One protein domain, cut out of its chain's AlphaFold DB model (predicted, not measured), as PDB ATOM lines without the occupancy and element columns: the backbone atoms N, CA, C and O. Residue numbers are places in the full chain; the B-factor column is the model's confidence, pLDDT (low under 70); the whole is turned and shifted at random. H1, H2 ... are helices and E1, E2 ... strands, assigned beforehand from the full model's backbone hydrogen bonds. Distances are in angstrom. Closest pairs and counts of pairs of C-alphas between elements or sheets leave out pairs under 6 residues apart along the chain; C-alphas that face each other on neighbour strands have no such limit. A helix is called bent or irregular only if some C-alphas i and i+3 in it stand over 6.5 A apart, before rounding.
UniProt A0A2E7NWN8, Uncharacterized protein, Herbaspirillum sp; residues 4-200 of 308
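What this domain is: This is residues 4 to 200 of the 308 residues of an uncharacterized protein of Herbaspirillum sp (UniProt A0A2E7NWN8). A curled, strongly twisted sheet of six strands stands partly face to face with a small sheet of three, their strands crossed. H2 covers E8 and E11 on one face of the large sheet, H3 lies over the opposite face, and the hairpin of E5 and E6 lies at one far end. The printed part has 197 residues and is mixed, with named elements in the order H1 E1 E2 H2 E3 E4 E5 E6 E7 E8 E9 H3 H4 E10 E11. The sheets, E4 E7 E9 E8 E11 E10, E2 E1 E3 and E5 E6, are antiparallel. It is compact, with a radius of gyration of the C-alphas of 16.5 A and spans of 52 by 36 by 32 A.

How they stand to each other: H1, residues 4 to 14, only grazes the six-stranded sheet. It only just touches H2, residues 42 to 50, with 3 pairs of C-alphas within 8 A, the closest being Val 8 and Leu 43 at 7.2 A. E1, residues 22 to 27, and E2, residues 36 to 40, form a hairpin, N 24 and O 38 being 2.8 A apart. E3, residues 63 to 65, also pairs with E1, N 27 and O 63 at 2.8 A. E2, H2 and E3 make a split strand-helix-strand unit, E1 between its strands, with a right-handed crossover. E3 runs on into E4, residues 67 to 69, at 81 degrees. The chain changes there between the sheets of a sandwich, two sheets face to face, in which the parts that face each other are 10.4 A centre to centre and the best planes of these parts are 44 degrees apart. E5, residues 73 to 75, and E6, residues 78 to 80, form a hairpin, N 73 and O 80 at 2.9 A. E7, residues 87 to 97, bends by 77 degrees at residue 91; N 88 and O 68 of E4 are 2.8 A apart. E8, residues 113 to 117, and E9, residues 128 to 139, form a hairpin, N 116 and O 129 at 2.8 A. N 95 of E7 and O 130 are 2.9 A apart. H3, residues 140 to 153, is over E9 at a height over the sheet of 6.8 A. H4, residues 159 to 162, only just touches H3, with 3 pairs of C-alphas within 8 A, the closest being Trp 147 and Lys 162 at 6.1 A. E10, residues 187 to 191, and E11, residues 194 to 199, form a hairpin, N 189 and O 196 at 2.9 A; N 115 of E8 and O 197 are 2.9 A apart. H2 is over E8 and, only just, E11, with 3 of its C-alphas, at a height over the sheet of 9.2 A. Every O i to N i+4 pair is within hydrogen-bond range in H1 and H2, and 8 of 10 in H3; H4 is too short for such a pair.

Where its parts are: H1 begins at C-alpha 4 (141.981, 171.665, 242.841) and is 15.4 A long. E7 is 22.9 A long, E9 25.3 A and H3 20.0 A. H3 is irregular: C-alphas 141 and 144 are 7.2 A apart. E11 ends at C-alpha 199 (155.107, 171.906, 234.842).

The domain as a whole: The C-alphas farthest apart, of Gly 77 and Pro 184, are 53.8 A apart. The printed part has no cut. The links H2 to E3, E7 to E8 and H4 to E10 are long. Mean pLDDT of the printed part is 92.0; residues 182 to 186 are under 70.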
ATOM      1  N   ILE A   4     141.741 172.886 243.623       83.38
ATOM      2  CA  ILE A   4     141.981 171.665 242.841       83.38
ATOM      3  C   ILE A   4     141.349 171.806 241.459       83.38
ATOM      4  O   ILE A   4     142.038 171.594 240.468       83.38
ATOM      5  N   ASP A   5     140.086 172.229 241.391       85.00
ATOM      6  CA  ASP A   5     139.356 172.388 240.128       85.00
ATOM      7  C   ASP A   5     140.090 173.359 239.192       85.00
ATOM      8  O   ASP A   5     140.238 173.080 238.010       85.00
ATOM      9  N   ALA A   6     140.635 174.454 239.737       84.25
ATOM     10  CA  ALA A   6     141.413 175.428 238.971       84.25
ATOM     11  C   ALA A   6     142.733 174.851 238.418       84.25
ATOM     12  O   ALA A   6     143.165 175.205 237.321       84.25
ATOM     13  N   ILE A   7     143.402 173.974 239.177       87.44
ATOM     14  CA  ILE A   7     144.601 173.263 238.704       87.44
ATOM     15  C   ILE A   7     144.215 172.282 237.598       87.44
ATOM     16  O   ILE A   7     144.864 172.261 236.554       87.44
ATOM     17  N   VAL A   8     143.168 171.490 237.835       87.81
ATOM     18  CA  VAL A   8     142.661 170.493 236.890       87.81
ATOM     19  C   VAL A   8     142.288 171.166 235.578       87.81
ATOM     20  O   VAL A   8     142.834 170.790 234.548       87.81
ATOM     21  N   GLU A   9     141.466 172.215 235.610       86.75
ATOM     22  CA  GLU A   9     141.052 172.972 234.425       86.75
ATOM     23  C   GLU A   9     142.255 173.464 233.609       86.75
ATOM     24  O   GLU A   9     142.315 173.260 232.397       86.75
ATOM     25  N   ARG A  10     143.269 174.039 234.267       88.12
ATOM     26  CA  ARG A  10     144.477 174.518 233.580       88.12
ATOM     27  C   ARG A  10     145.286 173.396 232.945       88.12
ATOM     28  O   ARG A  10     145.843 173.606 231.871       88.12
ATOM     29  N   VAL A  11     145.365 172.232 233.588       88.44
ATOM     30  CA  VAL A  11     146.030 171.063 233.002       88.44
ATOM     31  C   VAL A  11     145.228 170.530 231.814       88.44
ATOM     32  O   VAL A  11     145.824 170.263 230.776       88.44
ATOM     33  N   CYS A  12     143.898 170.453 231.917       87.81
ATOM     34  CA  CYS A  12     143.025 170.039 230.815       87.81
ATOM     35  C   CYS A  12     143.224 170.914 229.571       87.81
ATOM     36  O   CYS A  12     143.406 170.386 228.476       87.81
ATOM     37  N   ILE A  13     143.219 172.241 229.756       87.12
ATOM     38  CA  ILE A  13     143.414 173.215 228.672       87.12
ATOM     39  C   ILE A  13     144.804 173.053 228.056       87.12
ATOM     40  O   ILE A  13     144.936 172.983 226.840       87.12
ATOM     41  N   ALA A  14     145.844 172.983 228.889       86.38
ATOM     42  CA  ALA A  14     147.226 172.949 228.416       86.38
ATOM     43  C   ALA A  14     147.599 171.661 227.677       86.38
ATOM     44  O   ALA A  14     148.531 171.671 226.880       86.38
ATOM     45  N   LEU A  15     146.906 170.562 227.965       84.56
ATOM     46  CA  LEU A  15     147.129 169.274 227.317       84.56
ATOM     47  C   LEU A  15     146.180 169.021 226.148       84.56
ATOM     48  O   LEU A  15     146.196 167.919 225.610       84.56
ATOM     49  N   GLU A  16     145.336 169.993 225.787       85.38
ATOM     50  CA  GLU A  16     144.361 169.872 224.695       85.38
ATOM     51  C   GLU A  16     143.531 168.579 224.781       85.38
ATOM     52  O   GLU A  16     143.199 167.964 223.771       85.38
ATOM     53  N   HIS A  17     143.199 168.146 226.003       74.38
ATOM     54  CA  HIS A  17     142.476 166.895 226.247       74.38
ATOM     55  C   HIS A  17     143.200 165.611 225.780       74.38
ATOM     56  O   HIS A  17     142.551 164.607 225.485       74.38
ATOM     57  N   ASP A  18     144.536 165.593 225.753       82.81
ATOM     58  CA  ASP A  18     145.316 164.359 225.594       82.81
ATOM     59  C   ASP A  18     145.176 163.466 226.840       82.81
ATOM     60  O   ASP A  18     145.926 163.560 227.817       82.81
ATOM     61  N   TRP A  19     144.168 162.593 226.798       82.69
ATOM     62  CA  TRP A  19     143.791 161.667 227.869       82.69
ATOM     63  C   TRP A  19     144.473 160.307 227.772       82.69
ATOM     64  O   TRP A  19     143.897 159.287 228.164       82.69
ATOM     65  N   ARG A  20     145.687 160.255 227.220       91.62
ATOM     66  CA  ARG A  20     146.416 158.992 227.152       91.62
ATOM     67  C   ARG A  20     146.558 158.356 228.532       91.62
ATOM     68  O   ARG A  20     146.649 159.018 229.566       91.62
ATOM     69  N   THR A  21     146.602 157.034 228.518       94.81
ATOM     70  CA  THR A  21     146.670 156.226 229.726       94.81
ATOM     71  C   THR A  21     148.032 155.567 229.841       94.81
ATOM     72  O   THR A  21     148.468 154.821 228.962       94.81
ATOM     73  N   TRP A  22     148.681 155.771 230.979       97.44
ATOM     74  CA  TRP A  22     149.895 155.065 231.350       97.44
ATOM     75  C   TRP A  22     149.571 153.916 232.286       97.44
ATOM     76  O   TRP A  22     148.793 154.049 233.227       97.44
ATOM     77  N   HIS A  23     150.211 152.782 232.046       97.69
ATOM     78  CA  HIS A  23     149.989 151.563 232.808       97.69
ATOM     79  C   HIS A  23     151.142 151.315 233.779       97.69
ATOM     80  O   HIS A  23     152.298 151.633 233.498       97.69
ATOM     81  N   GLY A  24     150.838 150.708 234.915       97.25
ATOM     82  CA  GLY A  24     151.825 150.289 235.895       97.25
ATOM     83  C   GLY A  24     151.177 149.452 236.985       97.25
ATOM     84  O   GLY A  24     150.266 148.677 236.703       97.25
ATOM     85  N   HIS A  25     151.659 149.567 238.220       97.81
ATOM     86  CA  HIS A  25     151.157 148.773 239.345       97.81
ATOM     87  C   HIS A  25     151.035 149.598 240.623       97.81
ATOM     88  O   HIS A  25     151.910 150.409 240.925       97.81
ATOM     89  N   ALA A  26     149.987 149.338 241.400       97.75
ATOM     90  CA  ALA A  26     149.834 149.807 242.772       97.75
ATOM     91  C   ALA A  26     150.179 148.684 243.759       97.75
ATOM     92  O   ALA A  26     149.990 147.505 243.471       97.75
ATOM     93  N   PHE A  27     150.678 149.049 244.934       97.69
ATOM     94  CA  PHE A  27     151.104 148.125 245.979       97.69
ATOM     95  C   PHE A  27     150.556 148.593 247.317       97.69
ATOM     96  O   PHE A  27     150.643 149.779 247.649       97.69
ATOM     97  N   ALA A  28     150.053 147.656 248.118       96.00
ATOM     98  CA  ALA A  28     149.496 147.993 249.428       96.00
ATOM     99  C   ALA A  28     150.553 148.606 250.364       96.00
ATOM    100  O   ALA A  28     150.246 149.486 251.162       96.00
ATOM    101  N   ASN A  29     151.794 148.114 250.283       95.38
ATOM    102  CA  ASN A  29     152.940 148.574 251.064       95.38
ATOM    103  C   ASN A  29     154.251 147.987 250.505       95.38
ATOM    104  O   ASN A  29     154.251 147.247 249.521       95.38
ATOM    105  N   ARG A  30     155.389 148.275 251.156       94.62
ATOM    106  CA  ARG A  30     156.725 147.862 250.679       94.62
ATOM    107  C   ARG A  30     156.963 146.345 250.660       94.62
ATOM    108  O   ARG A  30     157.968 145.898 250.107       94.62
ATOM    109  N   TYR A  31     156.110 145.571 251.324       93.69
ATOM    110  CA  TYR A  31     156.219 144.117 251.433       93.69
ATOM    111  C   TYR A  31     155.380 143.387 250.381       93.69
ATOM    112  O   TYR A  31     155.593 142.193 250.166       93.69
ATOM    113  N   ASP A  32     154.474 144.095 249.704       94.50
ATOM    114  CA  ASP A  32     153.683 143.560 248.606       94.50
ATOM    115  C   ASP A  32     154.584 143.254 247.395       94.50
ATOM    116  O   ASP A  32     155.330 144.103 246.896       94.50
ATOM    117  N   ARG A  33     154.560 141.995 246.951       92.19
ATOM    118  CA  ARG A  33     155.387 141.489 245.842       92.19
ATOM    119  C   ARG A  33     154.595 141.238 244.569       92.19
ATOM    120  O   ARG A  33     155.203 140.910 243.548       92.19
ATOM    121  N   VAL A  34     153.275 141.346 244.643       94.38
ATOM    122  CA  VAL A  34     152.372 141.066 243.528       94.38
ATOM    123  C   VAL A  34     151.854 142.389 242.981       94.38
ATOM    124  O   VAL A  34     152.000 142.643 241.789       94.38
ATOM    125  N   GLY A  35     151.371 143.266 243.861       95.12
ATOM    126  CA  GLY A  35     150.693 144.490 243.465       95.12
ATOM    127  C   GLY A  35     149.426 144.220 242.655       95.12
ATOM    128  O   GLY A  35     149.026 143.078 242.418       95.12
ATOM    129  N   VAL A  36     148.791 145.299 242.219       96.00
ATOM    130  CA  VAL A  36     147.597 145.284 241.378       96.00
ATOM    131  C   VAL A  36     147.910 146.076 240.110       96.00
ATOM    132  O   VAL A  36     148.319 147.238 240.231       96.00
ATOM    133  N   PRO A  37     147.744 145.491 238.907       96.94
ATOM    134  CA  PRO A  37     147.832 146.243 237.662       96.94
ATOM    135  C   PRO A  37     146.941 147.481 237.736       96.94
ATOM    136  O   PRO A  37     145.788 147.406 238.152       96.94
ATOM    137  N   SER A  38     147.505 148.632 237.407       96.88
ATOM    138  CA  SER A  38     146.852 149.932 237.537       96.88
ATOM    139  C   SER A  38     147.118 150.767 236.296       96.88
ATOM    140  O   SER A  38     148.085 150.542 235.564       96.88
ATOM    141  N   SER A  39     146.256 151.743 236.069       96.19
ATOM    142  CA  SER A  39     146.360 152.669 234.958       96.19
ATOM    143  C   SER A  39     146.044 154.070 235.443       96.19
ATOM    144  O   SER A  39     145.149 154.253 236.269       96.19
ATOM    145  N   TRP A  40     146.757 155.049 234.911       95.88
ATOM    146  CA  TRP A  40     146.520 156.449 235.203       95.88
ATOM    147  C   TRP A  40     146.441 157.219 233.899       95.88
ATOM    148  O   TRP A  40     147.336 157.115 233.066       95.88
ATOM    149  N   ASP A  41     145.380 157.993 233.730       94.62
ATOM    150  CA  ASP A  41     145.446 159.186 232.898       94.62
ATOM    151  C   ASP A  41     146.076 160.334 233.711       94.62
ATOM    152  O   ASP A  41     146.480 160.175 234.873       94.62
ATOM    153  N   VAL A  42     146.171 161.515 233.103       91.81
ATOM    154  CA  VAL A  42     146.750 162.678 233.779       91.81
ATOM    155  C   VAL A  42     145.937 163.127 235.000       91.81
ATOM    156  O   VAL A  42     146.528 163.572 235.983       91.81
ATOM    157  N   LEU A  43     144.608 162.981 234.994       92.19
ATOM    158  CA  LEU A  43     143.764 163.394 236.119       92.19
ATOM    159  C   LEU A  43     143.926 162.446 237.304       92.19
ATOM    160  O   LEU A  43     144.044 162.901 238.439       92.19
ATOM    161  N   ALA A  44     144.005 161.141 237.051       94.19
ATOM    162  CA  ALA A  44     144.271 160.133 238.066       94.19
ATOM    163  C   ALA A  44     145.666 160.316 238.687       94.19
ATOM    164  O   ALA A  44     145.821 160.196 239.907       94.19
ATOM    165  N   LEU A  45     146.677 160.663 237.879       94.38
ATOM    166  CA  LEU A  45     147.997 161.047 238.391       94.38
ATOM    167  C   LEU A  45     147.923 162.310 239.249       94.38
ATOM    168  O   LEU A  45     148.446 162.325 240.361       94.38
ATOM    169  N   LEU A  46     147.262 163.362 238.765       93.56
ATOM    170  CA  LEU A  46     147.092 164.599 239.521       93.56
ATOM    171  C   LEU A  46     146.365 164.363 240.840       93.56
ATOM    172  O   LEU A  46     146.813 164.880 241.857       93.56
ATOM    173  N   GLY A  47     145.304 163.555 240.848       93.69
ATOM    174  CA  GLY A  47     144.578 163.171 242.057       93.69
ATOM    175  C   GLY A  47     145.502 162.511 243.078       93.69
ATOM    176  O   GLY A  47     145.587 162.972 244.215       93.69
ATOM    177  N   MET A  48     146.302 161.525 242.648       94.81
ATOM    178  CA  MET A  48     147.317 160.892 243.504       94.81
ATOM    179  C   MET A  48     148.298 161.916 244.108       94.81
ATOM    180  O   MET A  48     148.736 161.755 245.248       94.81
ATOM    181  N   MET A  49     148.648 162.970 243.363       94.56
ATOM    182  CA  MET A  49     149.611 163.989 243.797       94.56
ATOM    183  C   MET A  49     148.996 165.135 244.613       94.56
ATOM    184  O   MET A  49     149.669 165.714 245.467       94.56
ATOM    185  N   LEU A  50     147.736 165.489 244.374       92.25
ATOM    186  CA  LEU A  50     147.020 166.570 245.064       92.25
ATOM    187  C   LEU A  50     146.397 166.107 246.386       92.25
ATOM    188  O   LEU A  50     146.120 166.929 247.276       92.25
ATOM    189  N   GLU A  51     146.234 164.795 246.535       91.00
ATOM    190  CA  GLU A  51     145.652 164.135 247.699       91.00
ATOM    191  C   GLU A  51     146.666 163.194 248.369       91.00
ATOM    192  O   GLU A  51     146.486 161.975 248.378       91.00
ATOM    193  N   PRO A  52     147.752 163.735 248.960       92.62
ATOM    194  CA  PRO A  52     148.706 162.912 249.680       92.62
ATOM    195  C   PRO A  52     148.015 162.190 250.837       92.62
ATOM    196  O   PRO A  52     147.253 162.786 251.606       92.62
ATOM    197  N   VAL A  53     148.324 160.906 250.995       93.75
ATOM    198  CA  VAL A  53     147.718 160.083 252.040       93.75
ATOM    199  C   VAL A  53     148.200 160.522 253.422       93.75
ATOM    200  O   VAL A  53     149.362 160.887 253.617       93.75
ATOM    201  N   LEU A  54     147.317 160.460 254.416       91.88
ATOM    202  CA  LEU A  54     147.718 160.640 255.806       91.88
ATOM    203  C   LEU A  54     148.362 159.345 256.305       91.88
ATOM    204  O   LEU A  54     147.747 158.281 256.237       91.88
ATOM    205  N   GLY A  55     149.575 159.427 256.841       87.69
ATOM    206  CA  GLY A  55     150.243 158.267 257.418       87.69
ATOM    207  C   GLY A  55     151.122 158.630 258.600       87.69
ATOM    208  O   GLY A  55     151.575 159.757 258.738       87.69
ATOM    209  N   THR A  56     151.382 157.650 259.459       81.12
ATOM    210  CA  THR A  56     152.299 157.789 260.603       81.12
ATOM    211  C   THR A  56     153.520 156.879 260.480       81.12
ATOM    212  O   THR A  56     154.542 157.119 261.116       81.12
ATOM    213  N   SER A  57     153.459 155.859 259.616       87.56
ATOM    214  CA  SER A  57     154.542 154.903 259.378       87.56
ATOM    215  C   SER A  57     154.805 154.729 257.887       87.56
ATOM    216  O   SER A  57     153.943 154.248 257.152       87.56
ATOM    217  N   LYS A  58     156.030 155.065 257.458       87.38
ATOM    218  CA  LYS A  58     156.477 154.973 256.059       87.38
ATOM    219  C   LYS A  58     156.275 153.578 255.474       87.38
ATOM    220  O   LYS A  58     155.907 153.444 254.318       87.38
ATOM    221  N   GLU A  59     156.512 152.527 256.254       90.19
ATOM    222  CA  GLU A  59     156.480 151.156 255.733       90.19
ATOM    223  C   GLU A  59     155.083 150.667 255.373       90.19
ATOM    224  O   GLU A  59     154.968 149.746 254.571       90.19
ATOM    225  N   ARG A  60     154.051 151.286 255.951       90.56
ATOM    226  CA  ARG A  60     152.641 150.968 255.707       90.56
ATOM    227  C   ARG A  60     152.017 151.829 254.615       90.56
ATOM    228  O   ARG A  60     150.861 151.608 254.276       90.56
ATOM    229  N   LEU A  61     152.750 152.817 254.105       94.38
ATOM    230  CA  LEU A  61     152.259 153.668 253.033       94.38
ATOM    231  C   LEU A  61     152.133 152.862 251.735       94.38
ATOM    232  O   LEU A  61     153.039 152.072 251.437       94.38
ATOM    233  N   PRO A  62     151.075 153.106 250.943       96.69
ATOM    234  CA  PRO A  62     150.960 152.565 249.601       96.69
ATOM    235  C   PRO A  62     152.138 152.980 248.721       96.69
ATOM    236  O   PRO A  62     152.771 154.028 248.916       96.69
ATOM    237  N   LEU A  63     152.417 152.155 247.723       97.25
ATOM    238  CA  LEU A  63     153.389 152.463 246.686       97.25
ATOM    239  C   LEU A  63     152.753 152.291 245.319       97.25
ATOM    240  O   LEU A  63     151.735 151.625 245.153       97.25
ATOM    241  N   TRP A  64     153.403 152.867 244.329       97.88
ATOM    242  CA  TRP A  64     153.085 152.671 242.933       97.88
ATOM    243  C   TRP A  64     154.380 152.464 242.151       97.88
ATOM    244  O   TRP A  64     155.480 152.749 242.630       97.88
ATOM    245  N   SER A  65     154.273 151.910 240.957       97.75
ATOM    246  CA  SER A  65     155.390 151.699 240.048       97.75
ATOM    247  C   SER A  65     154.930 152.072 238.643       97.75
ATOM    248  O   SER A  65     153.855 151.618 238.239       97.75
ATOM    249  N   PRO A  66     155.731 152.832 237.877       97.88
ATOM    250  CA  PRO A  66     155.430 153.174 236.488       97.88
ATOM    251  C   PRO A  66     155.689 151.995 235.534       97.88
ATOM    252  O   PRO A  66     155.931 152.183 234.346       97.88
ATOM    253  N   THR A  67     155.716 150.775 236.064       98.06
ATOM    254  CA  THR A  67     156.212 149.596 235.374       98.06
ATOM    255  C   THR A  67     155.085 148.611 235.145       98.06
ATOM    256  O   THR A  67     154.376 148.202 236.072       98.06
ATOM    257  N   VAL A  68     154.943 148.204 233.890       96.94
ATOM    258  CA  VAL A  68     154.090 147.094 233.488       96.94
ATOM    259  C   VAL A  68     154.890 145.815 233.672       96.94
ATOM    260  O   VAL A  68     155.980 145.664 233.114       96.94
ATOM    261  N   TYR A  69     154.351 144.892 234.458       94.25
ATOM    262  CA  TYR A  69     154.916 143.562 234.644       94.25
ATOM    263  C   TYR A  69     154.158 142.530 233.806       94.25
ATOM    264  O   TYR A  69     152.999 142.734 233.442       94.25
ATOM    265  N   GLY A  70     154.821 141.415 233.512       90.12
ATOM    266  CA  GLY A  70     154.173 140.220 232.986       90.12
ATOM    267  C   GLY A  70     153.327 139.514 234.053       90.12
ATOM    268  O   GLY A  70     153.267 139.963 235.204       90.12
ATOM    269  N   PRO A  71     152.694 138.382 233.706       88.38
ATOM    270  CA  PRO A  71     151.894 137.606 234.647       88.38
ATOM    271  C   PRO A  71     152.665 137.252 235.925       88.38
ATOM    272  O   PRO A  71     153.859 136.944 235.889       88.38
ATOM    273  N   ALA A  72     151.972 137.265 237.065       90.31
ATOM    274  CA  ALA A  72     152.556 136.814 238.320       90.31
ATOM    275  C   ALA A  72     152.932 135.322 238.243       90.31
ATOM    276  O   ALA A  72     152.221 134.513 237.648       90.31
ATOM    277  N   TYR A  73     154.036 134.945 238.886       87.62
ATOM    278  CA  TYR A  73     154.565 133.582 238.891       87.62
ATOM    279  C   TYR A  73     155.027 133.168 240.291       87.62
ATOM    280  O   TYR A  73     155.096 133.986 241.209       87.62
ATOM    281  N   ARG A  74     155.319 131.878 240.493       90.19
ATOM    282  CA  ARG A  74     155.815 131.373 241.782       90.19
ATOM    283  C   ARG A  74     157.338 131.349 241.824       90.19
ATOM    284  O   ARG A  74     157.980 130.717 240.994       90.19
ATOM    285  N   GLU A  75     157.906 131.957 242.856       85.50
ATOM    286  CA  GLU A  75     159.329 131.903 243.187       85.50
ATOM    287  C   GLU A  75     159.469 131.425 244.633       85.50
ATOM    288  O   GLU A  75     158.936 132.044 245.554       85.50
ATOM    289  N   ARG A  76     160.163 130.296 244.845       90.44
ATOM    290  CA  ARG A  76     160.340 129.682 246.180       90.44
ATOM    291  C   ARG A  76     159.011 129.514 246.939       90.44
ATOM    292  O   ARG A  76     158.909 129.828 248.120       90.44
ATOM    293  N   GLY A  77     157.971 129.069 246.231       89.75
ATOM    294  CA  GLY A  77     156.625 128.859 246.777       89.75
ATOM    295  C   GLY A  77     155.769 130.124 246.930       89.75
ATOM    296  O   GLY A  77     154.560 130.002 247.123       89.75
ATOM    297  N   GLN A  78     156.334 131.323 246.778       90.44
ATOM    298  CA  GLN A  78     155.622 132.595 246.942       90.44
ATOM    299  C   GLN A  78     155.186 133.165 245.591       90.44
ATOM    300  O   GLN A  78     155.934 133.084 244.618       90.44
ATOM    301  N   LEU A  79     153.988 133.754 245.529       91.31
ATOM    302  CA  LEU A  79     153.542 134.489 244.347       91.31
ATOM    303  C   LEU A  79     154.311 135.814 244.256       91.31
ATOM    304  O   LEU A  79     154.385 136.566 245.230       91.31
ATOM    305  N   VAL A  80     154.900 136.080 243.097       91.31
ATOM    306  CA  VAL A  80     155.679 137.284 242.811       91.31
ATOM    307  C   VAL A  80     155.313 137.823 241.433       91.31
ATOM    308  O   VAL A  80     155.072 137.071 240.496       91.31
ATOM    309  N   CYS A  81     155.282 139.143 241.316       92.44
ATOM    310  CA  CYS A  81     155.096 139.858 240.056       92.44
ATOM    311  C   CYS A  81     156.204 140.902 239.874       92.44
ATOM    312  O   CYS A  81     156.812 141.013 238.810       92.44
ATOM    313  N   ARG A  82     156.545 141.607 240.961       92.81
ATOM    314  CA  ARG A  82     157.524 142.695 240.977       92.81
ATOM    315  C   ARG A  82     158.965 142.179 240.916       92.81
ATOM    316  O   ARG A  82     159.634 141.995 241.941       92.81
ATOM    317  N   ARG A  83     159.462 141.970 239.700       90.94
ATOM    318  CA  ARG A  83     160.859 141.624 239.402       90.94
ATOM    319  C   ARG A  83     161.315 142.343 238.141       90.94
ATOM    320  O   ARG A  83     160.557 142.446 237.183       90.94
ATOM    321  N   SER A  84     162.581 142.763 238.117       90.81
ATOM    322  CA  SER A  84     163.199 143.335 236.914       90.81
ATOM    323  C   SER A  84     163.068 142.384 235.718       90.81
ATOM    324  O   SER A  84     162.660 142.795 234.639       90.81
ATOM    325  N   SER A  85     163.279 141.082 235.943       89.06
ATOM    326  CA  SER A  85     163.114 140.033 234.930       89.06
ATOM    327  C   SER A  85     161.677 139.836 234.440       89.06
ATOM    328  O   SER A  85     161.485 139.219 233.401       89.06
ATOM    329  N   ASN A  86     160.684 140.319 235.188       94.12
ATOM    330  CA  ASN A  86     159.271 140.267 234.819       94.12
ATOM    331  C   ASN A  86     158.759 141.626 234.317       94.12
ATOM    332  O   ASN A  86     157.559 141.807 234.151       94.12
ATOM    333  N   THR A  87     159.640 142.610 234.122       95.31
ATOM    334  CA  THR A  87     159.251 143.900 233.549       95.31
ATOM    335  C   THR A  87     158.993 143.742 232.053       95.31
ATOM    336  O   THR A  87     159.805 143.154 231.341       95.31
ATOM    337  N   VAL A  88     157.877 144.292 231.579       94.75
ATOM    338  CA  VAL A  88     157.516 144.396 230.159       94.75
ATOM    339  C   VAL A  88     157.936 145.760 229.624       94.75
ATOM    340  O   VAL A  88     158.673 145.847 228.640       94.75
ATOM    341  N   SER A  89     157.519 146.829 230.300       96.69
ATOM    342  CA  SER A  89     157.841 148.203 229.921       96.69
ATOM    343  C   SER A  89     157.739 149.163 231.104       96.69
ATOM    344  O   SER A  89     157.107 148.863 232.119       96.69
ATOM    345  N   VAL A  90     158.370 150.327 230.961       98.19
ATOM    346  CA  VAL A  90     158.281 151.462 231.884       98.19
ATOM    347  C   VAL A  90     157.555 152.600 231.168       98.19
ATOM    348  O   VAL A  90     157.944 152.983 230.069       98.19
ATOM    349  N   THR A  91     156.486 153.121 231.762       98.31
ATOM    350  CA  THR A  91     155.574 154.100 231.142       98.31
ATOM    351  C   THR A  91     155.802 155.530 231.629       98.31
ATOM    352  O   THR A  91     155.327 156.477 231.008       98.31
ATOM    353  N   MET A  92     156.561 155.711 232.712       98.31
ATOM    354  CA  MET A  92     156.947 157.020 233.241       98.31
ATOM    355  C   MET A  92     158.376 156.967 233.772       98.31
ATOM    356  O   MET A  92     158.785 155.978 234.384       98.31
ATOM    357  N   VAL A  93     159.119 158.055 233.604       97.69
ATOM    358  CA  VAL A  93     160.389 158.262 234.305       97.69
ATOM    359  C   VAL A  93     160.099 158.937 235.639       97.69
ATOM    360  O   VAL A  93     159.348 159.907 235.697       97.69
ATOM    361  N   VAL A  94     160.700 158.434 236.715       98.06
ATOM    362  CA  VAL A  94     160.627 159.056 238.039       98.06
ATOM    363  C   VAL A  94     162.045 159.366 238.490       98.06
ATOM    364  O   VAL A  94     162.823 158.452 238.761       98.06
ATOM    365  N   LEU A  95     162.386 160.650 238.559       97.94
ATOM    366  CA  LEU A  95     163.652 161.104 239.128       97.94
ATOM    367  C   LEU A  95     163.496 161.134 240.652       97.94
ATOM    368  O   LEU A  95     162.810 162.013 241.162       97.94
ATOM    369  N   ASP A  96     164.077 160.170 241.369       97.44
ATOM    370  CA  ASP A  96     164.116 160.130 242.843       97.44
ATOM    371  C   ASP A  96     165.425 160.792 243.288       97.44
ATOM    372  O   ASP A  96     166.503 160.233 243.084       97.44
ATOM    373  N   VAL A  97     165.339 162.010 243.820       96.75
ATOM    374  CA  VAL A  97     166.494 162.860 244.128       96.75
ATOM    375  C   VAL A  97     166.460 163.241 245.596       96.75
ATOM    376  O   VAL A  97     165.530 163.893 246.074       96.75
ATOM    377  N   ASP A  98     167.495 162.818 246.310       94.69
ATOM    378  CA  ASP A  98     167.535 162.834 247.768       94.69
ATOM    379  C   ASP A  98     168.709 163.652 248.333       94.69
ATOM    380  O   ASP A  98     168.870 163.682 249.550       94.69
ATOM    381  N   ASP A  99     169.507 164.298 247.475       92.88
ATOM    382  CA  ASP A  99     170.794 164.934 247.800       92.88
ATOM    383  C   ASP A  99     170.729 166.452 248.045       92.88
ATOM    384  O   ASP A  99     171.744 167.066 248.371       92.88
ATOM    385  N   GLY A 100     169.545 167.059 247.933       92.25
ATOM    386  CA  GLY A 100     169.359 168.503 248.070       92.25
ATOM    387  C   GLY A 100     169.399 169.285 246.754       92.25
ATOM    388  O   GLY A 100     169.278 170.511 246.792       92.25
ATOM    389  N   THR A 101     169.534 168.618 245.602       93.94
ATOM    390  CA  THR A 101     169.525 169.282 244.291       93.94
ATOM    391  C   THR A 101     168.253 170.130 244.100       93.94
ATOM    392  O   THR A 101     167.139 169.635 244.327       93.94
ATOM    393  N   PRO A 102     168.381 171.408 243.685       92.75
ATOM    394  CA  PRO A 102     167.239 172.278 243.416       92.75
ATOM    395  C   PRO A 102     166.330 171.726 242.317       92.75
ATOM    396  O   PRO A 102     166.806 171.204 241.308       92.75
ATOM    397  N   LEU A 103     165.015 171.901 242.478       93.31
ATOM    398  CA  LEU A 103     164.018 171.376 241.541       93.31
ATOM    399  C   LEU A 103     164.227 171.897 240.113       93.31
ATOM    400  O   LEU A 103     164.028 171.167 239.150       93.31
ATOM    401  N   GLU A 104     164.654 173.143 239.970       93.00
ATOM    402  CA  GLU A 104     164.876 173.810 238.689       93.00
ATOM    403  C   GLU A 104     165.921 173.089 237.824       93.00
ATOM    404  O   GLU A 104     165.834 173.145 236.603       93.00
ATOM    405  N   GLN A 105     166.866 172.365 238.435       95.31
ATOM    406  CA  GLN A 105     167.866 171.559 237.720       95.31
ATOM    407  C   GLN A 105     167.329 170.183 237.290       95.31
ATOM    408  O   GLN A 105     167.952 169.483 236.495       95.31
ATOM    409  N   LEU A 106     166.181 169.779 237.833       96.06
ATOM    410  CA  LEU A 106     165.542 168.491 237.571       96.06
ATOM    411  C   LEU A 106     164.425 168.596 236.528       96.06
ATOM    412  O   LEU A 106     163.963 167.567 236.033       96.06
ATOM    413  N   LEU A 107     163.969 169.816 236.230       96.00
ATOM    414  CA  LEU A 107     162.887 170.092 235.291       96.00
ATOM    415  C   LEU A 107     163.400 170.134 233.851       96.00
ATOM    416  O   LEU A 107     164.287 170.912 233.517       96.00
ATOM    417  N   GLU A 108     162.805 169.310 232.992       96.00
ATOM    418  CA  GLU A 108     163.077 169.310 231.563       96.00
ATOM    419  C   GLU A 108     162.284 170.428 230.885       96.00
ATOM    420  O   GLU A 108     161.052 170.386 230.919       96.00
ATOM    421  N   PRO A 109     162.931 171.414 230.242       94.44
ATOM    422  CA  PRO A 109     162.217 172.489 229.568       94.44
ATOM    423  C   PRO A 109     161.230 171.958 228.522       94.44
ATOM    424  O   PRO A 109     161.580 171.137 227.680       94.44
ATOM    425  N   GLY A 110     159.987 172.439 228.574       93.56
ATOM    426  CA  GLY A 110     158.938 172.062 227.621       93.56
ATOM    427  C   GLY A 110     158.306 170.684 227.849       93.56
ATOM    428  O   GLY A 110     157.362 170.349 227.138       93.56
ATOM    429  N   ALA A 111     158.762 169.907 228.836       95.56
ATOM    430  CA  ALA A 111     158.128 168.643 229.200       95.56
ATOM    431  C   ALA A 111     157.062 168.831 230.290       95.56
ATOM    432  O   ALA A 111     157.230 169.621 231.219       95.56
ATOM    433  N   PHE A 112     155.985 168.055 230.226       95.62
ATOM    434  CA  PHE A 112     155.053 167.914 231.334       95.62
ATOM    435  C   PHE A 112     155.732 167.176 232.491       95.62
ATOM    436  O   PHE A 112     156.332 166.117 232.290       95.62
ATOM    437  N   ALA A 113     155.607 167.707 233.706       97.19
ATOM    438  CA  ALA A 113     156.180 167.088 234.895       97.19
ATOM    439  C   ALA A 113     155.312 167.300 236.138       97.19
ATOM    440  O   ALA A 113     154.803 168.397 236.382       97.19
ATOM    441  N   LEU A 114     155.226 166.262 236.970       97.12
ATOM    442  CA  LEU A 114     154.681 166.335 238.326       97.12
ATOM    443  C   LEU A 114     155.832 166.172 239.315       97.12
ATOM    444  O   LEU A 114     156.315 165.064 239.548       97.12
ATOM    445  N   ALA A 115     156.297 167.279 239.883       97.00
ATOM    446  CA  ALA A 115     157.382 167.293 240.850       97.00
ATOM    447  C   ALA A 115     156.837 167.430 242.264       97.00
ATOM    448  O   ALA A 115     156.230 168.444 242.601       97.00
ATOM    449  N   HIS A 116     157.076 166.442 243.116       96.44
ATOM    450  CA  HIS A 116     156.597 166.478 244.485       96.44
ATOM    451  C   HIS A 116     157.678 166.131 245.500       96.44
ATOM    452  O   HIS A 116     158.617 165.383 245.228       96.44
ATOM    453  N   THR A 117     157.537 166.661 246.708       95.19
ATOM    454  CA  THR A 117     158.464 166.361 247.800       95.19
ATOM    455  C   THR A 117     158.298 164.922 248.296       95.19
ATOM    456  O   THR A 117     157.186 164.381 248.297       95.19
ATOM    457  N   SER A 118     159.388 164.298 248.749       92.19
ATOM    458  CA  SER A 118     159.359 162.948 249.329       92.19
ATOM    459  C   SER A 118     158.951 162.948 250.815       92.19
ATOM    460  O   SER A 118     158.971 163.973 251.490       92.19
ATOM    461  N   TRP A 119     158.614 161.776 251.369       87.44
ATOM    462  CA  TRP A 119     158.215 161.613 252.782       87.44
ATOM    463  C   TRP A 119     159.221 162.175 253.811       87.44
ATOM    464  O   TRP A 119     158.848 162.608 254.907       87.44
ATOM    465  N   SER A 120     160.514 162.111 253.485       87.94
ATOM    466  CA  SER A 120     161.613 162.569 254.347       87.94
ATOM    467  C   SER A 120     162.102 163.980 254.012       87.94
ATOM    468  O   SER A 120     163.146 164.381 254.514       87.94
ATOM    469  N   HIS A 121     161.394 164.706 253.147       90.75
ATOM    470  CA  HIS A 121     161.708 166.090 252.823       90.75
ATOM    471  C   HIS A 121     161.638 166.994 254.060       90.75
ATOM    472  O   HIS A 121     160.701 166.899 254.858       90.75
ATOM    473  N   THR A 122     162.590 167.920 254.164       87.44
ATOM    474  CA  THR A 122     162.503 169.099 255.031       87.44
ATOM    475  C   THR A 122     162.916 170.344 254.238       87.44
ATOM    476  O   THR A 122     163.646 170.214 253.254       87.44
ATOM    477  N   PRO A 123     162.520 171.562 254.654       84.75
ATOM    478  CA  PRO A 123     162.976 172.786 253.991       84.75
ATOM    479  C   PRO A 123     164.505 172.919 253.917       84.75
ATOM    480  O   PRO A 123     165.022 173.444 252.938       84.75
ATOM    481  N   ALA A 124     165.227 172.412 254.923       85.94
ATOM    482  CA  ALA A 124     166.691 172.417 254.961       85.94
ATOM    483  C   ALA A 124     167.334 171.316 254.098       85.94
ATOM    484  O   ALA A 124     168.505 171.418 253.750       85.94
ATOM    485  N   TYR A 125     166.586 170.259 253.767       87.50
ATOM    486  CA  TYR A 125     167.065 169.139 252.964       87.50
ATOM    487  C   TYR A 125     166.003 168.749 251.924       87.50
ATOM    488  O   TYR A 125     165.164 167.863 252.167       87.50
ATOM    489  N   PRO A 126     165.963 169.468 250.783       89.81
ATOM    490  CA  PRO A 126     164.980 169.225 249.748       89.81
ATOM    491  C   PRO A 126     165.163 167.845 249.124       89.81
ATOM    492  O   PRO A 126     166.269 167.433 248.792       89.81
ATOM    493  N   LYS A 127     164.051 167.123 248.983       95.81
ATOM    494  CA  LYS A 127     164.014 165.789 248.389       95.81
ATOM    495  C   LYS A 127     162.845 165.727 247.436       95.81
ATOM    496  O   LYS A 127     161.706 165.938 247.870       95.81
ATOM    497  N   TRP A 128     163.120 165.436 246.178       96.50
ATOM    498  CA  TRP A 128     162.160 165.548 245.092       96.50
ATOM    499  C   TRP A 128     161.948 164.212 244.402       96.50
ATOM    500  O   TRP A 128     162.876 163.433 244.201       96.50
ATOM    501  N   ARG A 129     160.702 163.976 244.005       97.69
ATOM    502  CA  ARG A 129     160.339 163.021 242.970       97.69
ATOM    503  C   ARG A 129     159.751 163.781 241.808       97.69
ATOM    504  O   ARG A 129     158.718 164.424 241.975       97.69
ATOM    505  N   VAL A 130     160.407 163.716 240.659       98.19
ATOM    506  CA  VAL A 130     159.903 164.328 239.426       98.19
ATOM    507  C   VAL A 130     159.397 163.226 238.516       98.19
ATOM    508  O   VAL A 130     160.174 162.392 238.058       98.19
ATOM    509  N   VAL A 131     158.086 163.203 238.300       98.44
ATOM    510  CA  VAL A 131     157.416 162.226 237.445       98.44
ATOM    511  C   VAL A 131     157.234 162.824 236.057       98.44
ATOM    512  O   VAL A 131     156.570 163.849 235.903       98.44
ATOM    513  N   TYR A 132     157.790 162.142 235.063       98.25
ATOM    514  CA  TYR A 132     157.642 162.419 233.642       98.25
ATOM    515  C   TYR A 132     156.868 161.286 232.974       98.25
ATOM    516  O   TYR A 132     157.447 160.227 232.696       98.25
ATOM    517  N   PRO A 133     155.572 161.478 232.699       97.62
ATOM    518  CA  PRO A 133     154.834 160.567 231.844       97.62
ATOM    519  C   PRO A 133     155.461 160.544 230.446       97.62
ATOM    520  O   PRO A 133     155.773 161.594 229.876       97.62
ATOM    521  N   LEU A 134     155.703 159.344 229.916       97.44
ATOM    522  CA  LEU A 134     156.394 159.187 228.641       97.44
ATOM    523  C   LEU A 134     155.428 159.298 227.467       97.44
ATOM    524  O   LEU A 134     154.294 158.826 227.543       97.44
ATOM    525  N   ALA A 135     155.905 159.869 226.363       95.69
ATOM    526  CA  ALA A 135     155.169 159.846 225.103       95.69
ATOM    527  C   ALA A 135     154.959 158.403 224.608       95.69
ATOM    528  O   ALA A 135     153.869 158.072 224.155       95.69
ATOM    529  N   GLU A 136     155.981 157.558 224.777       94.94
ATOM    530  CA  GLU A 136     155.995 156.139 224.418       94.94
ATOM    531  C   GLU A 136     156.611 155.304 225.556       94.94
ATOM    532  O   GLU A 136     157.642 155.702 226.113       94.94
ATOM    533  N   PRO A 137     156.040 154.138 225.914       96.56
ATOM    534  CA  PRO A 137     156.634 153.253 226.910       96.56
ATOM    535  C   PRO A 137     158.027 152.765 226.496       96.56
ATOM    536  O   PRO A 137     158.259 152.387 225.349       96.56
ATOM    537  N   VAL A 138     158.944 152.666 227.457       96.50
ATOM    538  CA  VAL A 138     160.275 152.085 227.247       96.50
ATOM    539  C   VAL A 138     160.205 150.574 227.472       96.50
ATOM    540  O   VAL A 138     159.934 150.149 228.597       96.50
ATOM    541  N   PRO A 139     160.483 149.732 226.460       95.38
ATOM    542  CA  PRO A 139     160.575 148.287 226.645       95.38
ATOM    543  C   PRO A 139     161.658 147.914 227.660       95.38
ATOM    544  O   PRO A 139     162.733 148.523 227.684       95.38
ATOM    545  N   ALA A 140     161.423 146.868 228.453       91.19
ATOM    546  CA  ALA A 140     162.339 146.428 229.507       91.19
ATOM    547  C   ALA A 140     163.782 146.217 229.019       91.19
ATOM    548  O   ALA A 140     164.739 146.580 229.704       91.19
ATOM    549  N   GLN A 141     163.949 145.692 227.801       89.19
ATOM    550  CA  GLN A 141     165.254 145.425 227.188       89.19
ATOM    551  C   GLN A 141     166.056 146.710 226.931       89.19
ATOM    552  O   GLN A 141     167.282 146.675 226.885       89.19
ATOM    553  N   ARG A 142     165.371 147.849 226.783       92.00
ATOM    554  CA  ARG A 142     165.970 149.165 226.521       92.00
ATOM    555  C   ARG A 142     166.174 149.989 227.788       92.00
ATOM    556  O   ARG A 142     166.853 151.016 227.735       92.00
ATOM    557  N   TRP A 143     165.627 149.555 228.924       93.75
ATOM    558  CA  TRP A 143     165.662 150.342 230.153       93.75
ATOM    559  C   TRP A 143     167.085 150.616 230.641       93.75
ATOM    560  O   TRP A 143     167.376 151.732 231.043       93.75
ATOM    561  N   ALA A 144     168.005 149.651 230.545       91.88
ATOM    562  CA  ALA A 144     169.385 149.854 230.995       91.88
ATOM    563  C   ALA A 144     170.105 150.976 230.223       91.88
ATOM    564  O   ALA A 144     170.762 151.823 230.830       91.88
ATOM    565  N   ALA A 145     169.957 151.011 228.894       91.25
ATOM    566  CA  ALA A 145     170.521 152.070 228.059       91.25
ATOM    567  C   ALA A 145     169.830 153.413 228.323       91.25
ATOM    568  O   ALA A 145     170.499 154.423 228.537       91.25
ATOM    569  N   THR A 146     168.497 153.392 228.410       94.19
ATOM    570  CA  THR A 146     167.677 154.561 228.749       94.19
ATOM    571  C   THR A 146     168.115 155.174 230.076       94.19
ATOM    572  O   THR A 146     168.403 156.363 230.146       94.19
ATOM    573  N   TRP A 147     168.254 154.350 231.115       94.56
ATOM    574  CA  TRP A 147     168.694 154.757 232.443       94.56
ATOM    575  C   TRP A 147     170.064 155.436 232.425       94.56
ATOM    576  O   TRP A 147     170.248 156.440 233.103       94.56
ATOM    577  N   ARG A 148     171.029 154.936 231.644       94.25
ATOM    578  CA  ARG A 148     172.338 155.603 231.517       94.25
ATOM    579  C   ARG A 148     172.212 156.994 230.905       94.25
ATOM    580  O   ARG A 148     172.868 157.908 231.390       94.25
ATOM    581  N   GLY A 149     171.355 157.162 229.897       94.56
ATOM    582  CA  GLY A 149     171.045 158.478 229.334       94.56
ATOM    583  C   GLY A 149     170.412 159.413 230.368       94.56
ATOM    584  O   GLY A 149     170.840 160.557 230.505       94.56
ATOM    585  N   LEU A 150     169.456 158.904 231.154       95.56
ATOM    586  CA  LEU A 150     168.837 159.646 232.256       95.56
ATOM    587  C   LEU A 150     169.867 160.054 233.316       95.56
ATOM    588  O   LEU A 150     169.895 161.213 233.707       95.56
ATOM    589  N   ALA A 151     170.737 159.137 233.741       95.12
ATOM    590  CA  ALA A 151     171.765 159.391 234.751       95.12
ATOM    591  C   ALA A 151     172.866 160.341 234.260       95.12
ATOM    592  O   ALA A 151     173.410 161.106 235.048       95.12
ATOM    593  N   ALA A 152     173.189 160.320 232.963       94.38
ATOM    594  CA  ALA A 152     174.107 161.288 232.370       94.38
ATOM    595  C   ALA A 152     173.501 162.700 232.339       94.38
ATOM    596  O   ALA A 152     174.209 163.678 232.561       94.38
ATOM    597  N   LYS A 153     172.191 162.801 232.083       94.88
ATOM    598  CA  LYS A 153     171.458 164.071 232.051       94.88
ATOM    599  C   LYS A 153     171.187 164.638 233.445       94.88
ATOM    600  O   LYS A 153     171.372 165.829 233.670       94.88
ATOM    601  N   TRP A 154     170.763 163.785 234.371       96.00
ATOM    602  CA  TRP A 154     170.440 164.128 235.752       96.00
ATOM    603  C   TRP A 154     171.309 163.303 236.706       96.00
ATOM    604  O   TRP A 154     170.857 162.279 237.219       96.00
ATOM    605  N   PRO A 155     172.554 163.729 236.979       94.38
ATOM    606  CA  PRO A 155     173.487 162.962 237.810       94.38
ATOM    607  C   PRO A 155     173.053 162.831 239.280       94.38
ATOM    608  O   PRO A 155     173.563 161.964 239.983       94.38
ATOM    609  N   ALA A 156     172.104 163.657 239.731       95.50
ATOM    610  CA  ALA A 156     171.567 163.660 241.094       95.50
ATOM    611  C   ALA A 156     170.553 162.532 241.386       95.50
ATOM    612  O   ALA A 156     170.135 162.353 242.532       95.50
ATOM    613  N   ILE A 157     170.105 161.783 240.371       96.06
ATOM    614  CA  ILE A 157     169.123 160.707 240.577       96.06
ATOM    615  C   ILE A 157     169.722 159.545 241.372       96.06
ATOM    616  O   ILE A 157     170.841 159.109 241.100       96.06
ATOM    617  N   ASP A 158     168.956 158.996 242.321       94.62
ATOM    618  CA  ASP A 158     169.366 157.843 243.130       94.62
ATOM    619  C   ASP A 158     169.760 156.667 242.209       94.62
ATOM    620  O   ASP A 158     168.892 156.107 241.525       94.62
ATOM    621  N   PRO A 159     171.034 156.215 242.215       92.69
ATOM    622  CA  PRO A 159     171.498 155.110 241.376       92.69
ATOM    623  C   PRO A 159     170.735 153.797 241.590       92.69
ATOM    624  O   PRO A 159     170.749 152.917 240.723       92.69
ATOM    625  N   ALA A 160     170.068 153.630 242.735       88.62
ATOM    626  CA  ALA A 160     169.232 152.471 243.018       88.62
ATOM    627  C   ALA A 160     167.899 152.478 242.243       88.62
ATOM    628  O   ALA A 160     167.213 151.452 242.222       88.62
ATOM    629  N   THR A 161     167.525 153.582 241.588       93.00
ATOM    630  CA  THR A 161     166.346 153.651 240.701       93.00
ATOM    631  C   THR A 161     166.606 153.124 239.285       93.00
ATOM    632  O   THR A 161     165.679 153.018 238.486       93.00
ATOM    633  N   LYS A 162     167.824 152.628 239.012       94.06
ATOM    634  CA  LYS A 162     168.148 151.868 237.793       94.06
ATOM    635  C   LYS A 162     167.355 150.573 237.620       94.06
ATOM    636  O   LYS A 162     167.262 150.066 236.505       94.06
ATOM    637  N   ASP A 163     166.846 149.995 238.708       94.75
ATOM    638  CA  ASP A 163     166.009 148.795 238.651       94.75
ATOM    639  C   ASP A 163     164.643 149.158 238.041       94.75
ATOM    640  O   ASP A 163     163.903 149.923 238.661       94.75
ATOM    641  N   PRO A 164     164.260 148.610 236.872       94.56
ATOM    642  CA  PRO A 164     162.962 148.913 236.275       94.56
ATOM    643  C   PRO A 164     161.786 148.443 237.141       94.56
ATOM    644  O   PRO A 164     160.675 148.926 236.967       94.56
ATOM    645  N   ALA A 165     162.001 147.544 238.109       94.81
ATOM    646  CA  ALA A 165     160.980 147.119 239.063       94.81
ATOM    647  C   ALA A 165     160.911 147.998 240.330       94.81
ATOM    648  O   ALA A 165     160.400 147.564 241.379       94.81
ATOM    649  N   ARG A 166     161.473 149.217 240.271       95.38
ATOM    650  CA  ARG A 166     161.408 150.203 241.351       95.38
ATOM    651  C   ARG A 166     159.957 150.612 241.598       95.38
ATOM    652  O   ARG A 166     159.156 150.812 240.686       95.38
ATOM    653  N   MET A 167     159.639 150.731 242.878       96.12
ATOM    654  CA  MET A 167     158.372 151.243 243.376       96.12
ATOM    655  C   MET A 167     158.642 152.501 244.195       96.12
ATOM    656  O   MET A 167     159.671 152.607 244.871       96.12
ATOM    657  N   TYR A 168     157.706 153.433 244.143       96.56
ATOM    658  CA  TYR A 168     157.772 154.732 244.787       96.56
ATOM    659  C   TYR A 168     156.606 154.853 245.749       96.56
ATOM    660  O   TYR A 168     155.480 154.482 245.433       96.56
ATOM    661  N   TYR A 169     156.871 155.377 246.939       96.12
ATOM    662  CA  TYR A 169     155.789 155.730 247.849       96.12
ATOM    663  C   TYR A 169     154.900 156.780 247.201       96.12
ATOM    664  O   TYR A 169     155.421 157.766 246.663       96.12
ATOM    665  N   VAL A 170     153.584 156.581 247.301       95.75
ATOM    666  CA  VAL A 170     152.632 157.643 246.978       95.75
ATOM    667  C   VAL A 170     152.921 158.862 247.867       95.75
ATOM    668  O   VAL A 170     153.483 158.709 248.964       95.75
ATOM    669  N   PRO A 171     152.580 160.077 247.421       94.94
ATOM    670  CA  PRO A 171     152.653 161.261 248.262       94.94
ATOM    671  C   PRO A 171     151.939 161.043 249.589       94.94
ATOM    672  O   PRO A 171     150.837 160.499 249.635       94.94
ATOM    673  N   ALA A 172     152.579 161.453 250.680       93.06
ATOM    674  CA  ALA A 172     152.046 161.255 252.014       93.06
ATOM    675  C   ALA A 172     152.457 162.393 252.949       93.06
ATOM    676  O   ALA A 172     153.570 162.917 252.859       93.06
ATOM    677  N   VAL A 173     151.558 162.737 253.867       92.06
ATOM    678  CA  VAL A 173     151.750 163.747 254.914       92.06
ATOM    679  C   VAL A 173     151.593 163.111 256.292       92.06
ATOM    680  O   VAL A 173     150.861 162.135 256.463       92.06
ATOM    681  N   ARG A 174     152.298 163.661 257.285       88.75
ATOM    682  CA  ARG A 174     152.193 163.216 258.688       88.75
ATOM    683  C   ARG A 174     150.936 163.742 259.371       88.75
ATOM    684  O   ARG A 174     150.381 163.085 260.242       88.75
ATOM    685  N   GLU A 175     150.496 164.919 258.950       88.56
ATOM    686  CA  GLU A 175     149.389 165.658 259.541       88.56
ATOM    687  C   GLU A 175     148.515 166.235 258.432       88.56
ATOM    688  O   GLU A 175     148.981 166.508 257.321       88.56
ATOM    689  N   ARG A 176     147.225 166.416 258.724       87.88
ATOM    690  CA  ARG A 176     146.310 167.059 257.782       87.88
ATOM    691  C   ARG A 176     146.595 168.553 257.748       87.88
ATOM    692  O   ARG A 176     146.668 169.200 258.785       87.88
ATOM    693  N   ALA A 177     146.674 169.095 256.542       88.56
ATOM    694  CA  ALA A 177     146.775 170.524 256.306       88.56
ATOM    695  C   ALA A 177     145.858 170.926 255.139       88.56
ATOM    696  O   ALA A 177     145.657 170.124 254.209       88.56
ATOM    697  N   PRO A 178     145.300 172.149 255.163       88.19
ATOM    698  CA  PRO A 178     144.547 172.671 254.032       88.19
ATOM    699  C   PRO A 178     145.434 172.745 252.785       88.19
ATOM    700  O   PRO A 178     146.655 172.893 252.877       88.19
ATOM    701  N   LEU A 179     144.809 172.623 251.614       86.50
ATOM    702  CA  LEU A 179     145.495 172.844 250.348       86.50
ATOM    703  C   LEU A 179     145.715 174.341 250.155       86.50
ATOM    704  O   LEU A 179     144.760 175.114 250.195       86.50
ATOM    705  N   LEU A 180     146.958 174.728 249.902       87.50
ATOM    706  CA  LEU A 180     147.329 176.088 249.535       87.50
ATOM    707  C   LEU A 180     147.840 176.101 248.096       87.50
ATOM    708  O   LEU A 180     148.720 175.313 247.747       87.50
ATOM    709  N   CYS A 181     147.328 177.027 247.286       83.94
ATOM    710  CA  CYS A 181     147.724 177.210 245.889       83.94
ATOM    711  C   CYS A 181     148.286 178.622 245.682       83.94
ATOM    712  O   CYS A 181     147.562 179.522 245.251       83.94
ATOM    713  N   PRO A 182     149.555 178.859 246.059       68.81
ATOM    714  CA  PRO A 182     150.171 180.172 245.952       68.81
ATOM    715  C   PRO A 182     150.488 180.509 244.485       68.81
ATOM    716  O   PRO A 182     151.565 180.200 243.986       68.81
ATOM    717  N   GLY A 183     149.557 181.181 243.807       62.09
ATOM    718  CA  GLY A 183     149.843 181.992 242.619       62.09
ATOM    719  C   GLY A 183     149.965 181.271 241.262       62.09
ATOM    720  O   GLY A 183     149.824 180.052 241.164       62.09
ATOM    721  N   PRO A 184     150.157 182.052 240.174       60.91
ATOM    722  CA  PRO A 184     149.737 181.650 238.831       60.91
ATOM    723  C   PRO A 184     150.733 180.790 238.040       60.91
ATOM    724  O   PRO A 184     150.294 180.125 237.102       60.91
ATOM    725  N   SER A 185     152.032 180.750 238.354       58.56
ATOM    726  CA  SER A 185     152.959 179.842 237.662       58.56
ATOM    727  C   SER A 185     154.309 179.675 238.374       58.56
ATOM    728  O   SER A 185     154.847 180.659 238.884       58.56
ATOM    729  N   PRO A 186     154.889 178.459 238.333       62.06
ATOM    730  CA  PRO A 186     154.220 177.220 237.929       62.06
ATOM    731  C   PRO A 186     153.165 176.809 238.949       62.06
ATOM    732  O   PRO A 186     153.239 177.167 240.128       62.06
ATOM    733  N   LEU A 187     152.165 176.078 238.451       87.06
ATOM    734  CA  LEU A 187     151.051 175.545 239.226       87.06
ATOM    735  C   LEU A 187     151.597 174.819 240.459       87.06
ATOM    736  O   LEU A 187     152.201 173.753 240.354       87.06
ATOM    737  N   THR A 188     151.435 175.445 241.620       90.44
ATOM    738  CA  THR A 188     152.008 174.968 242.877       90.44
ATOM    739  C   THR A 188     150.886 174.667 243.852       90.44
ATOM    740  O   THR A 188     149.994 175.485 244.068       90.44
ATOM    741  N   ALA A 189     150.965 173.496 244.471       91.00
ATOM    742  CA  ALA A 189     150.079 173.041 245.528       91.00
ATOM    743  C   ALA A 189     150.915 172.696 246.764       91.00
ATOM    744  O   ALA A 189     151.964 172.061 246.663       91.00
ATOM    745  N   ARG A 190     150.459 173.112 247.946       91.00
ATOM    746  CA  ARG A 190     151.117 172.816 249.222       91.00
ATOM    747  C   ARG A 190     150.127 172.279 250.243       91.00
ATOM    748  O   ARG A 190     149.001 172.762 250.329       91.00
ATOM    749  N   ARG A 191     150.570 171.308 251.041       90.31
ATOM    750  CA  ARG A 191     149.857 170.789 252.219       90.31
ATOM    751  C   ARG A 191     150.860 170.573 253.349       90.31
ATOM    752  O   ARG A 191     151.588 169.583 253.362       90.31
ATOM    753  N   GLY A 192     150.926 171.511 254.291       87.44
ATOM    754  CA  GLY A 192     151.969 171.500 255.319       87.44
ATOM    755  C   GLY A 192     153.352 171.612 254.673       87.44
ATOM    756  O   GLY A 192     153.601 172.546 253.914       87.44
ATOM    757  N   THR A 193     154.235 170.644 254.930       87.69
ATOM    758  CA  THR A 193     155.570 170.573 254.306       87.69
ATOM    759  C   THR A 193     155.570 169.908 252.929       87.69
ATOM    760  O   THR A 193     156.582 169.958 252.235       87.69
ATOM    761  N   TYR A 194     154.469 169.271 252.523       93.25
ATOM    762  CA  TYR A 194     154.363 168.672 251.199       93.25
ATOM    763  C   TYR A 194     154.190 169.759 250.141       93.25
ATOM    764  O   TYR A 194     153.301 170.607 250.257       93.25
ATOM    765  N   THR A 195     155.011 169.698 249.099       94.00
ATOM    766  CA  THR A 195     154.904 170.562 247.923       94.00
ATOM    767  C   THR A 195     154.756 169.709 246.674       94.00
ATOM    768  O   THR A 195     155.507 168.755 246.487       94.00
ATOM    769  N   LEU A 196     153.812 170.096 245.818       94.81
ATOM    770  CA  LEU A 196     153.656 169.651 244.440       94.81
ATOM    771  C   LEU A 196     153.840 170.860 243.519       94.81
ATOM    772  O   LEU A 196     153.246 171.917 243.735       94.81
ATOM    773  N   ARG A 197     154.638 170.681 242.474       94.62
ATOM    774  CA  ARG A 197     154.863 171.629 241.392       94.62
ATOM    775  C   ARG A 197     154.558 170.933 240.075       94.62
ATOM    776  O   ARG A 197     155.089 169.862 239.798       94.62
ATOM    777  N   ILE A 198     153.680 171.546 239.296       94.88
ATOM    778  CA  ILE A 198     153.221 171.026 238.013       94.88
ATOM    779  C   ILE A 198     153.826 171.906 236.927       94.88
ATOM    780  O   ILE A 198     153.585 173.118 236.885       94.88
ATOM    781  N   GLN A 199     154.626 171.289 236.065       94.75
ATOM    782  CA  GLN A 199     155.107 171.906 234.842       94.75
ATOM    783  C   GLN A 199     154.231 171.435 233.688       94.75
ATOM    784  O   GLN A 199     154.022 170.237 233.511       94.75
ATOM    785  N   LEU A 200     153.713 172.391 232.923       93.12
ATOM    786  CA  LEU A 200     152.962 172.121 231.704       93.12
ATOM    787  C   LEU A 200     153.940 171.975 230.534       93.12
ATOM    788  O   LEU A 200     154.979 172.635 230.509       93.12
TER     789      LEU A 200